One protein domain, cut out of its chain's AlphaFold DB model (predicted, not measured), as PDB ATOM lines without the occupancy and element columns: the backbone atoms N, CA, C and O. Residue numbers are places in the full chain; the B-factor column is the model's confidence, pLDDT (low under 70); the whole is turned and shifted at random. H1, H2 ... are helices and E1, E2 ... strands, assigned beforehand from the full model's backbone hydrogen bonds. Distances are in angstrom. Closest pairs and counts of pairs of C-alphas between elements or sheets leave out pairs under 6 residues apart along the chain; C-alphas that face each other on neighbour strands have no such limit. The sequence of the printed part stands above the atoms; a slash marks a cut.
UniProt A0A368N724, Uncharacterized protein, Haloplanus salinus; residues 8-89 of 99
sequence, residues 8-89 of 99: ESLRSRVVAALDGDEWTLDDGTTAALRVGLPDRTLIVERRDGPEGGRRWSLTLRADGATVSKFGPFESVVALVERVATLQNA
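Overview. This is residues 8 to 89 of the 99 residues of an uncharacterized protein of Haloplanus salinus (UniProt A0A368N724). A twisted sheet of five strands has two helices side by side over one face, H1 over E2 and H2 over E3 and E4, while the other face is bare. The five strands make a meander, each strand the antiparallel neighbour of the one before, and the order across the sheet is E1, E2, E3, E4, E5. H1 comes before the strands and H2 after them, giving two layers, with both helices on one face of the sheet. The printed part has 82 residues with two named helices and five named strands, of mixed class. It is compact, with a radius of gyration of the C-alphas of 12.0 A and spans of 37 by 26 by 23 A.

Arrangement. H1, residues 8 to 17, and E1, residues 24 to 29, are near each other, with 6 pairs of C-alphas within 10 A. E1 forms a hairpin with E2, residues 32 to 37, where N 26 and O 34 are 2.8 A apart, within hydrogen-bond range. H1 is on the sheet at a height of 10.1 A, over E2 and along it at 21 degrees on the local plane; their closest C-alphas, those of Arg 11 and Leu 33, are 7.2 A apart. E2 and E3, residues 40 to 48, form a hairpin, with N 35 and O 42 at 2.8 A. E3 and E4, residues 54 to 62, form another, with N 43 and O 59 at 2.8 A. E4 and E5, residues 65 to 73, form the next, with N 58 and O 70 at 2.9 A. E5 bends by 50 degrees at residue 68. H2, residues 76 to 88, is on the same face as H1 at a height of 9.1 A, over E3 and E4; the closest C-alphas of H2 and E4, those of Leu 79 and Trp 56, are 7.3 A apart. H1 and H2 touch, the same way at a steep tilt of 39 degrees, with the C-alphas of Ala 17 and Ala 84 closest at 5.5 A. Edge strands E1 and E5 are apart. In H1 and H2 every O i to N i+4 pair is within hydrogen-bond range.

Along the chain. H1 begins at C-alpha 8, (25.797, -9.757, 105.559), and measures 14.3 A. E1 measures 15.0 A and E2 16.1 A. E3 measures 25.9 A, E4 26.4 A and E5 21.9 A. H2 measures 18.5 A and ends at C-alpha 88, (33.754, -31.468, 109.069).

Size, cuts and confidence. The two C-alphas farthest apart, those of Asp 21 and Glu 51, are 38.4 A from each other. The printed part has no cut and no long link. The mean pLDDT of the printed part is 82.7, with residues 27 to 30 and 48 to 54 under 70.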
ATOM      1  N   GLU A   8      26.742  -8.978 106.370       78.69
ATOM      2  CA  GLU A   8      25.797  -9.757 105.559       78.69
ATOM      3  C   GLU A   8      26.472 -10.600 104.465       78.69
ATOM      4  O   GLU A   8      26.147 -11.775 104.295       78.69
ATOM      5  N   SER A   9      27.445 -10.040 103.741       81.94
ATOM      6  CA  SER A   9      28.180 -10.784 102.709       81.94
ATOM      7  C   SER A   9      29.039 -11.887 103.322       81.94
ATOM      8  O   SER A   9      29.137 -12.982 102.767       81.94
ATOM      9  N   LEU A  10      29.637 -11.619 104.486       81.62
ATOM     10  CA  LEU A  10      30.353 -12.637 105.247       81.62
ATOM     11  C   LEU A  10      29.407 -13.758 105.688       81.62
ATOM     12  O   LEU A  10      29.713 -14.927 105.473       81.62
ATOM     13  N   ARG A  11      28.250 -13.399 106.258       84.81
ATOM     14  CA  ARG A  11      27.207 -14.345 106.665       84.81
ATOM     15  C   ARG A  11      26.821 -15.266 105.517       84.81
ATOM     16  O   ARG A  11      26.842 -16.478 105.691       84.81
ATOM     17  N   SER A  12      26.507 -14.698 104.355       87.81
ATOM     18  CA  SER A  12      26.114 -15.472 103.177       87.81
ATOM     19  C   SER A  12      27.185 -16.491 102.779       87.81
ATOM     20  O   SER A  12      26.855 -17.644 102.517       87.81
ATOM     21  N   ARG A  13      28.469 -16.111 102.811       88.94
ATOM     22  CA  ARG A  13      29.574 -17.032 102.498       88.94
ATOM     23  C   ARG A  13      29.792 -18.110 103.545       88.94
ATOM     24  O   ARG A  13      30.080 -19.240 103.177       88.94
ATOM     25  N   VAL A  14      29.678 -17.764 104.825       87.69
ATOM     26  CA  VAL A  14      29.780 -18.741 105.914       87.69
ATOM     27  C   VAL A  14      28.661 -19.767 105.789       87.69
ATOM     28  O   VAL A  14      28.955 -20.951 105.766       87.69
ATOM     29  N   VAL A  15      27.413 -19.325 105.615       87.94
ATOM     30  CA  VAL A  15      26.259 -20.216 105.414       87.94
ATOM     31  C   VAL A  15      26.440 -21.098 104.182       87.94
ATOM     32  O   VAL A  15      26.223 -22.296 104.266       87.94
ATOM     33  N   ALA A  16      26.896 -20.535 103.060       89.44
ATOM     34  CA  ALA A  16      27.135 -21.302 101.839       89.44
ATOM     35  C   ALA A  16      28.266 -22.340 101.965       89.44
ATOM     36  O   ALA A  16      28.365 -23.231 101.126       89.44
ATOM     37  N   ALA A  17      29.140 -22.203 102.963       87.38
ATOM     38  CA  ALA A  17      30.227 -23.137 103.228       87.38
ATOM     39  C   ALA A  17      29.887 -24.177 104.303       87.38
ATOM     40  O   ALA A  17      30.672 -25.101 104.511       87.38
ATOM     41  N   LEU A  18      28.760 -24.006 104.998       86.12
ATOM     42  CA  LEU A  18      28.240 -24.994 105.926       86.12
ATOM     43  C   LEU A  18      27.423 -26.022 105.145       86.12
ATOM     44  O   LEU A  18      26.546 -25.663 104.364       86.12
ATOM     45  N   ASP A  19      27.712 -27.295 105.380       82.50
ATOM     46  CA  ASP A  19      26.965 -28.417 104.815       82.50
ATOM     47  C   ASP A  19      25.935 -28.968 105.821       82.50
ATOM     48  O   ASP A  19      26.174 -28.960 107.031       82.50
ATOM     49  N   GLY A  20      24.785 -29.437 105.334       80.62
ATOM     50  CA  GLY A  20      23.702 -29.992 106.158       80.62
ATOM     51  C   GLY A  20      22.826 -28.957 106.880       80.62
ATOM     52  O   GLY A  20      23.000 -27.749 106.730       80.62
ATOM     53  N   ASP A  21      21.869 -29.454 107.671       77.75
ATOM     54  CA  ASP A  21      20.842 -28.653 108.366       77.75
ATOM     55  C   ASP A  21      21.052 -28.579 109.893       77.75
ATOM     56  O   ASP A  21      20.319 -27.897 110.607       77.75
ATOM     57  N   GLU A  22      22.068 -29.268 110.419       84.31
ATOM     58  CA  GLU A  22      22.373 -29.341 111.854       84.31
ATOM     59  C   GLU A  22      23.297 -28.198 112.294       84.31
ATOM     60  O   GLU A  22      24.357 -28.392 112.892       84.31
ATOM     61  N   TRP A  23      22.912 -26.969 111.970       90.88
ATOM     62  CA  TRP A  23      23.579 -25.776 112.468       90.88
ATOM     63  C   TRP A  23      22.587 -24.639 112.665       90.88
ATOM     64  O   TRP A  23      21.515 -24.569 112.072       90.88
ATOM     65  N   THR A  24      22.965 -23.717 113.533       90.31
ATOM     66  CA  THR A  24      22.216 -22.508 113.846       90.31
ATOM     67  C   THR A  24      23.128 -21.316 113.673       90.31
ATOM     68  O   THR A  24      24.343 -21.404 113.852       90.31
ATOM     69  N   LEU A  25      22.545 -20.185 113.302       88.38
ATOM     70  CA  LEU A  25      23.278 -18.946 113.145       88.38
ATOM     71  C   LEU A  25      22.708 -17.913 114.106       88.38
ATOM     72  O   LEU A  25      21.535 -17.565 114.014       88.38
ATOM     73  N   ASP A  26      23.557 -17.429 115.000       85.56
ATOM     74  CA  ASP A  26      23.269 -16.326 115.904       85.56
ATOM     75  C   ASP A  26      24.050 -15.094 115.436       85.56
ATOM     76  O   ASP A  26      25.287 -15.067 115.397       85.56
ATOM     77  N   ASP A  27      23.310 -14.063 115.048       68.25
ATOM     78  CA  ASP A  27      23.844 -12.757 114.673       68.25
ATOM     79  C   ASP A  27      23.996 -11.848 115.898       68.25
ATOM     80  O   ASP A  27      23.641 -10.677 115.881       68.25
ATOM     81  N   GLY A  28      24.554 -12.369 116.994       59.06
ATOM     82  CA  GLY A  28      24.476 -11.672 118.274       59.06
ATOM     83  C   GLY A  28      25.109 -10.273 118.336       59.06
ATOM     84  O   GLY A  28      24.824  -9.566 119.295       59.06
ATOM     85  N   THR A  29      25.935  -9.840 117.365       64.56
ATOM     86  CA  THR A  29      26.307  -8.419 117.149       64.56
ATOM     87  C   THR A  29      26.763  -8.159 115.705       64.56
ATOM     88  O   THR A  29      27.318  -9.041 115.058       64.56
ATOM     89  N   THR A  30      26.691  -6.914 115.219       66.50
ATOM     90  CA  THR A  30      27.196  -6.510 113.885       66.50
ATOM     91  C   THR A  30      28.690  -6.803 113.655       66.50
ATOM     92  O   THR A  30      29.152  -6.814 112.513       66.50
ATOM     93  N   ALA A  31      29.448  -7.030 114.733       71.25
ATOM     94  CA  ALA A  31      30.886  -7.286 114.722       71.25
ATOM     95  C   ALA A  31      31.266  -8.770 114.891       71.25
ATOM     96  O   ALA A  31      32.436  -9.114 114.699       71.25
ATOM     97  N   ALA A  32      30.317  -9.648 115.237       81.00
ATOM     98  CA  ALA A  32      30.596 -11.061 115.460       81.00
ATOM     99  C   ALA A  32      29.458 -11.964 114.972       81.00
ATOM    100  O   ALA A  32      28.299 -11.773 115.329       81.00
ATOM    101  N   LEU A  33      29.820 -12.984 114.198       87.75
ATOM    102  CA  LEU A  33      28.924 -14.019 113.694       87.75
ATOM    103  C   LEU A  33      29.145 -15.305 114.493       87.75
ATOM    104  O   LEU A  33      30.284 -15.759 114.618       87.75
ATOM    105  N   ARG A  34      28.080 -15.911 115.019       90.12
ATOM    106  CA  ARG A  34      28.161 -17.172 115.764       90.12
ATOM    107  C   ARG A  34      27.432 -18.273 115.010       90.12
ATOM    108  O   ARG A  34      26.269 -18.123 114.663       90.12
ATOM    109  N   VAL A  35      28.115 -19.384 114.779       90.69
ATOM    110  CA  VAL A  35      27.549 -20.602 114.198       90.69
ATOM    111  C   VAL A  35      27.493 -21.656 115.300       90.69
ATOM    112  O   VAL A  35      28.535 -22.105 115.780       90.69
ATOM    113  N   GLY A  36      26.293 -22.026 115.731       90.44
ATOM    114  CA  GLY A  36      26.062 -23.130 116.655       90.44
ATOM    115  C   GLY A  36      25.956 -24.445 115.892       90.44
ATOM    116  O   GLY A  36      25.061 -24.611 115.076       90.44
ATOM    117  N   LEU A  37      26.869 -25.367 116.157       87.88
ATOM    118  CA  LEU A  37      26.845 -26.762 115.715       87.88
ATOM    119  C   LEU A  37      26.384 -27.640 116.900       87.88
ATOM    120  O   LEU A  37      26.464 -27.178 118.041       87.88
ATOM    121  N   PRO A  38      25.938 -28.891 116.680       85.56
ATOM    122  CA  PRO A  38      25.438 -29.767 117.746       85.56
ATOM    123  C   PRO A  38      26.422 -29.927 118.914       85.56
ATOM    124  O   PRO A  38      26.024 -29.841 120.072       85.56
ATOM    125  N   ASP A  39      27.714 -30.074 118.618       85.88
ATOM    126  CA  ASP A  39      28.743 -30.341 119.633       85.88
ATOM    127  C   ASP A  39      29.607 -29.119 119.992       85.88
ATOM    128  O   ASP A  39      30.501 -29.194 120.840       85.88
ATOM    129  N   ARG A  40      29.441 -27.991 119.289       88.31
ATOM    130  CA  ARG A  40      30.405 -26.878 119.330       88.31
ATOM    131  C   ARG A  40      29.832 -25.575 118.801       88.31
ATOM    132  O   ARG A  40      28.821 -25.532 118.123       88.31
ATOM    133  N   THR A  41      30.530 -24.478 119.040       91.12
ATOM    134  CA  THR A  41      30.172 -23.161 118.518       91.12
ATOM    135  C   THR A  41      31.383 -22.528 117.859       91.12
ATOM    136  O   THR A  41      32.456 -22.444 118.454       91.12
ATOM    137  N   LEU A  42      31.213 -22.055 116.632       90.62
ATOM    138  CA  LEU A  42      32.206 -21.272 115.913       90.62
ATOM    139  C   LEU A  42      31.847 -19.793 116.039       90.62
ATOM    140  O   LEU A  42      30.743 -19.386 115.699       90.62
ATOM    141  N   ILE A  43      32.773 -18.978 116.527       90.69
ATOM    142  CA  ILE A  43      32.585 -17.536 116.685       90.69
ATOM    143  C   ILE A  43      33.570 -16.829 115.768       90.69
ATOM    144  O   ILE A  43      34.778 -16.896 115.976       90.69
ATOM    145  N   VAL A  44      33.050 -16.142 114.761       89.19
ATOM    146  CA  VAL A  44      33.816 -15.288 113.861       89.19
ATOM    147  C   VAL A  44      33.720 -13.859 114.367       89.19
ATOM    148  O   VAL A  44      32.635 -13.292 114.425       89.19
ATOM    149  N   GLU A  45      34.853 -13.261 114.707       86.38
ATOM    150  CA  GLU A  45      34.937 -11.885 115.192       86.38
ATOM    151  C   GLU A  45      35.691 -11.030 114.174       86.38
ATOM    152  O   GLU A  45      36.770 -11.417 113.704       86.38
ATOM    153  N   ARG A  46      35.151  -9.849 113.860       81.06
ATOM    154  CA  ARG A  46      35.886  -8.832 113.112       81.06
ATOM    155  C   ARG A  46      36.788  -8.063 114.067       81.06
ATOM    156  O   ARG A  46      36.327  -7.562 115.088       81.06
ATOM    157  N   ARG A  47      38.067  -7.944 113.728       75.56
ATOM    158  CA  ARG A  47      39.007  -7.040 114.389       75.56
ATOM    159  C   ARG A  47      39.456  -5.968 113.412       75.56
ATOM    160  O   ARG A  47      40.021  -6.261 112.356       75.56
ATOM    161  N   ASP A  48      39.243  -4.725 113.807       68.19
ATOM    162  CA  ASP A  48      39.826  -3.570 113.143       68.19
ATOM    163  C   ASP A  48      41.305  -3.482 113.553       68.19
ATOM    164  O   ASP A  48      41.641  -3.335 114.730       68.19
ATOM    165  N   GLY A  49      42.208  -3.701 112.594       61.53
ATOM    166  CA  GLY A  49      43.650  -3.603 112.810       61.53
ATOM    167  C   GLY A  49      44.153  -2.155 112.703       61.53
ATOM    168  O   GLY A  49      43.540  -1.352 112.000       61.53
ATOM    169  N   PRO A  50      45.299  -1.820 113.330       54.59
ATOM    170  CA  PRO A  50      45.851  -0.460 113.344       54.59
ATOM    171  C   PRO A  50      46.228   0.091 111.955       54.59
ATOM    172  O   PRO A  50      46.383   1.296 111.805       54.59
ATOM    173  N   GLU A  51      46.340  -0.764 110.935       59.88
ATOM    174  CA  GLU A  51      46.737  -0.389 109.568       59.88
ATOM    175  C   GLU A  51      45.557  -0.362 108.578       59.88
ATOM    176  O   GLU A  51      45.744  -0.479 107.372       59.88
ATOM    177  N   GLY A  52      44.311  -0.301 109.064       55.75
ATOM    178  CA  GLY A  52      43.117  -0.350 108.204       55.75
ATOM    179  C   GLY A  52      42.850  -1.724 107.567       55.75
ATOM    180  O   GLY A  52      41.840  -1.913 106.887       55.75
ATOM    181  N   GLY A  53      43.717  -2.709 107.821       60.16
ATOM    182  CA  GLY A  53      43.511  -4.104 107.452       60.16
ATOM    183  C   GLY A  53      42.441  -4.743 108.336       60.16
ATOM    184  O   GLY A  53      42.631  -4.907 109.545       60.16
ATOM    185  N   ARG A  54      41.313  -5.122 107.731       64.19
ATOM    186  CA  ARG A  54      40.283  -5.926 108.396       64.19
ATOM    187  C   ARG A  54      40.832  -7.322 108.643       64.19
ATOM    188  O   ARG A  54      41.096  -8.056 107.697       64.19
ATOM    189  N   ARG A  55      40.987  -7.687 109.913       80.56
ATOM    190  CA  ARG A  55      41.446  -9.014 110.318       80.56
ATOM    191  C   ARG A  55      40.288  -9.765 110.945       80.56
ATOM    192  O   ARG A  55      39.601  -9.244 111.817       80.56
ATOM    193  N   TRP A  56      40.078 -11.000 110.525       83.88
ATOM    194  CA  TRP A  56      39.059 -11.860 111.114       83.88
ATOM    195  C   TRP A  56      39.713 -12.833 112.082       83.88
ATOM    196  O   TRP A  56      40.815 -13.318 111.835       83.88
ATOM    197  N   SER A  57      39.051 -13.145 113.186       88.62
ATOM    198  CA  SER A  57      39.458 -14.254 114.048       88.62
ATOM    199  C   SER A  57      38.321 -15.239 114.206       88.62
ATOM    200  O   SER A  57      37.162 -14.842 114.258       88.62
ATOM    201  N   LEU A  58      38.667 -16.516 114.299       90.31
ATOM    202  CA  LEU A  58      37.720 -17.602 114.479       90.31
ATOM    203  C   LEU A  58      38.013 -18.297 115.801       90.31
ATOM    204  O   LEU A  58      39.117 -18.788 116.013       90.31
ATOM    205  N   THR A  59      37.028 -18.355 116.678       91.31
ATOM    206  CA  THR A  59      37.122 -19.022 117.972       91.31
ATOM    207  C   THR A  59      36.218 -20.247 117.951       91.31
ATOM    208  O   THR A  59      35.013 -20.128 117.752       91.31
ATOM    209  N   LEU A  60      36.797 -21.426 118.152       90.56
ATOM    210  CA  LEU A  60      36.076 -22.672 118.368       90.56
ATOM    211  C   LEU A  60      35.820 -22.829 119.864       90.56
ATOM    212  O   LEU A  60      36.759 -22.879 120.663       90.56
ATOM    213  N   ARG A  61      34.548 -22.946 120.232       90.44
ATOM    214  CA  ARG A  61      34.104 -23.302 121.576       90.44
ATOM    215  C   ARG A  61      33.448 -24.672 121.565       90.44
ATOM    216  O   ARG A  61      32.736 -24.991 120.623       90.44
ATOM    217  N   ALA A  62      33.658 -25.451 122.611       87.00
ATOM    218  CA  ALA A  62      32.937 -26.691 122.876       87.00
ATOM    219  C   ALA A  62      32.664 -26.752 124.380       87.00
ATOM    220  O   ALA A  62      33.479 -26.256 125.160       87.00
ATOM    221  N   ASP A  63      31.505 -27.278 124.772       84.12
ATOM    222  CA  ASP A  63      31.093 -27.375 126.183       84.12
ATOM    223  C   ASP A  63      31.186 -26.035 126.953       84.12
ATOM    224  O   ASP A  63      31.628 -25.939 128.092       84.12
ATOM    225  N   GLY A  64      30.868 -24.926 126.279       81.81
ATOM    226  CA  GLY A  64      30.974 -23.582 126.855       81.81
ATOM    227  C   GLY A  64      32.408 -23.052 127.040       81.81
ATOM    228  O   GLY A  64      32.572 -21.857 127.300       81.81
ATOM    229  N   ALA A  65      33.450 -23.851 126.820       86.19
ATOM    230  CA  ALA A  65      34.849 -23.433 126.907       86.19
ATOM    231  C   ALA A  65      35.429 -23.070 125.533       86.19
ATOM    232  O   ALA A  65      34.990 -23.572 124.500       86.19
ATOM    233  N   THR A  66      36.428 -22.182 125.500       88.62
ATOM    234  CA  THR A  66      37.208 -21.936 124.275       88.62
ATOM    235  C   THR A  66      38.215 -23.060 124.100       88.62
ATOM    236  O   THR A  66      39.088 -23.230 124.943       88.62
ATOM    237  N   VAL A  67      38.091 -23.799 123.000       88.25
ATOM    238  CA  VAL A  67      38.982 -24.914 122.658       88.25
ATOM    239  C   VAL A  67      40.167 -24.407 121.850       88.25
ATOM    240  O   VAL A  67      41.311 -24.684 122.189       88.25
ATOM    241  N   SER A  68      39.889 -23.635 120.798       88.56
ATOM    242  CA  SER A  68      40.916 -23.140 119.882       88.56
ATOM    243  C   SER A  68      40.570 -21.762 119.353       88.56
ATOM    244  O   SER A  68      39.404 -21.430 119.142       88.56
ATOM    245  N   LYS A  69      41.603 -20.974 119.066       89.44
ATOM    246  CA  LYS A  69      41.481 -19.704 118.359       89.44
ATOM    247  C   LYS A  69      42.371 -19.719 117.126       89.44
ATOM    248  O   LYS A  69      43.522 -20.131 117.188       89.44
ATOM    249  N   PHE A  70      41.823 -19.268 116.007       87.75
ATOM    250  CA  PHE A  70      42.476 -19.228 114.710       87.75
ATOM    251  C   PHE A  70      42.496 -17.800 114.166       87.75
ATOM    252  O   PHE A  70      41.550 -17.026 114.359       87.75
ATOM    253  N   GLY A  71      43.568 -17.476 113.449       82.94
ATOM    254  CA  GLY A  71      43.794 -16.173 112.835       82.94
ATOM    255  C   GLY A  71      44.957 -15.403 113.476       82.94
ATOM    256  O   GLY A  71      45.696 -15.970 114.283       82.94
ATOM    257  N   PRO A  72      45.117 -14.113 113.136       83.81
ATOM    258  CA  PRO A  72      44.220 -13.325 112.286       83.81
ATOM    259  C   PRO A  72      44.193 -13.808 110.827       83.81
ATOM    260  O   PRO A  72      45.226 -14.120 110.252       83.81
ATOM    261  N   PHE A  73      43.004 -13.862 110.233       84.06
ATOM    262  CA  PHE A  73      42.803 -14.102 108.808       84.06
ATOM    263  C   PHE A  73      42.707 -12.767 108.081       84.06
ATOM    264  O   PHE A  73      41.888 -11.916 108.438       84.06
ATOM    265  N   GLU A  74      43.522 -12.606 107.045       79.12
ATOM    266  CA  GLU A  74      43.527 -11.418 106.185       79.12
ATOM    267  C   GLU A  74      42.519 -11.543 105.034       79.12
ATOM    268  O   GLU A  74      42.057 -10.541 104.499       79.12
ATOM    269  N   SER A  75      42.115 -12.773 104.697       82.25
ATOM    270  CA  SER A  75      41.129 -13.062 103.655       82.25
ATOM    271  C   SER A  75      39.906 -13.778 104.217       82.25
ATOM    272  O   SER A  75      40.014 -14.728 104.998       82.25
ATOM    273  N   VAL A  76      38.729 -13.357 103.751       82.50
ATOM    274  CA  VAL A  76      37.457 -14.031 104.042       82.50
ATOM    275  C   VAL A  76      37.436 -15.441 103.459       82.50
ATOM    276  O   VAL A  76      36.838 -16.322 104.061       82.50
ATOM    277  N   VAL A  77      38.120 -15.683 102.338       85.75
ATOM    278  CA  VAL A  77      38.204 -17.027 101.745       85.75
ATOM    279  C   VAL A  77      38.866 -17.989 102.732       85.75
ATOM    280  O   VAL A  77      38.254 -18.980 103.110       85.75
ATOM    281  N   ALA A  78      40.036 -17.628 103.265       86.38
ATOM    282  CA  ALA A  78      40.759 -18.451 104.238       86.38
ATOM    283  C   ALA A  78      39.953 -18.702 105.526       86.38
ATOM    284  O   ALA A  78      40.028 -19.777 106.124       86.38
ATOM    285  N   LEU A  79      39.167 -17.712 105.956       88.06
ATOM    286  CA  LEU A  79      38.257 -17.843 107.091       88.06
ATOM    287  C   LEU A  79      37.122 -18.835 106.797       88.06
ATOM    288  O   LEU A  79      36.842 -19.702 107.621       88.06
ATOM    289  N   VAL A  80      36.469 -18.705 105.643       89.19
ATOM    290  CA  VAL A  80      35.337 -19.549 105.232       89.19
ATOM    291  C   VAL A  80      35.791 -20.993 105.022       89.19
ATOM    292  O   VAL A  80      35.166 -21.909 105.552       89.19
ATOM    293  N   GLU A  81      36.928 -21.202 104.360       88.81
ATOM    294  CA  GLU A  81      37.536 -22.529 104.223       88.81
ATOM    295  C   GLU A  81      37.856 -23.145 105.586       88.81
ATOM    296  O   GLU A  81      37.621 -24.335 105.818       88.81
ATOM    297  N   ARG A  82      38.335 -22.333 106.539       89.44
ATOM    298  CA  ARG A  82      38.563 -22.807 107.904       89.44
ATOM    299  C   ARG A  82      37.260 -23.198 108.600       89.44
ATOM    300  O   ARG A  82      37.257 -24.209 109.294       89.44
ATOM    301  N   VAL A  83      36.180 -22.434 108.441       89.25
ATOM    302  CA  VAL A  83      34.867 -22.769 109.017       89.25
ATOM    303  C   VAL A  83      34.360 -24.105 108.474       89.25
ATOM    304  O   VAL A  83      34.047 -24.985 109.274       89.25
ATOM    305  N   ALA A  84      34.379 -24.298 107.153       88.25
ATOM    306  CA  ALA A  84      33.985 -25.558 106.516       88.25
ATOM    307  C   ALA A  84      34.846 -26.739 106.992       88.25
ATOM    308  O   ALA A  84      34.340 -27.819 107.312       88.25
ATOM    309  N   THR A  85      36.158 -26.511 107.124       87.81
ATOM    310  CA  THR A  85      37.089 -27.504 107.671       87.81
ATOM    311  C   THR A  85      36.724 -27.867 109.107       87.81
ATOM    312  O   THR A  85      36.698 -29.044 109.443       87.81
ATOM    313  N   LEU A  86      36.431 -26.889 109.970       85.88
ATOM    314  CA  LEU A  86      36.084 -27.147 111.371       85.88
ATOM    315  C   LEU A  86      34.716 -27.804 111.535       85.88
ATOM    316  O   LEU A  86      34.544 -28.577 112.472       85.88
ATOM    317  N   GLN A  87      33.767 -27.520 110.644       84.56
ATOM    318  CA  GLN A  87      32.473 -28.193 110.625       84.56
ATOM    319  C   GLN A  87      32.635 -29.696 110.373       84.56
ATOM    320  O   GLN A  87      32.015 -30.497 111.065       84.56
ATOM    321  N   ASN A  88      33.504 -30.072 109.432       79.38
ATOM    322  CA  ASN A  88      33.754 -31.468 109.069       79.38
ATOM    323  C   ASN A  88      34.854 -32.131 109.908       79.38
ATOM    324  O   ASN A  88      34.971 -33.355 109.946       79.38
ATOM    325  N   ALA A  89      35.674 -31.342 110.602       77.06
ATOM    326  CA  ALA A  89      36.695 -31.876 111.480       77.06
ATOM    327  C   ALA A  89      36.019 -32.615 112.634       77.06
ATOM    328  O   ALA A  89      35.292 -32.026 113.434       77.06
TER     329      ALA A  89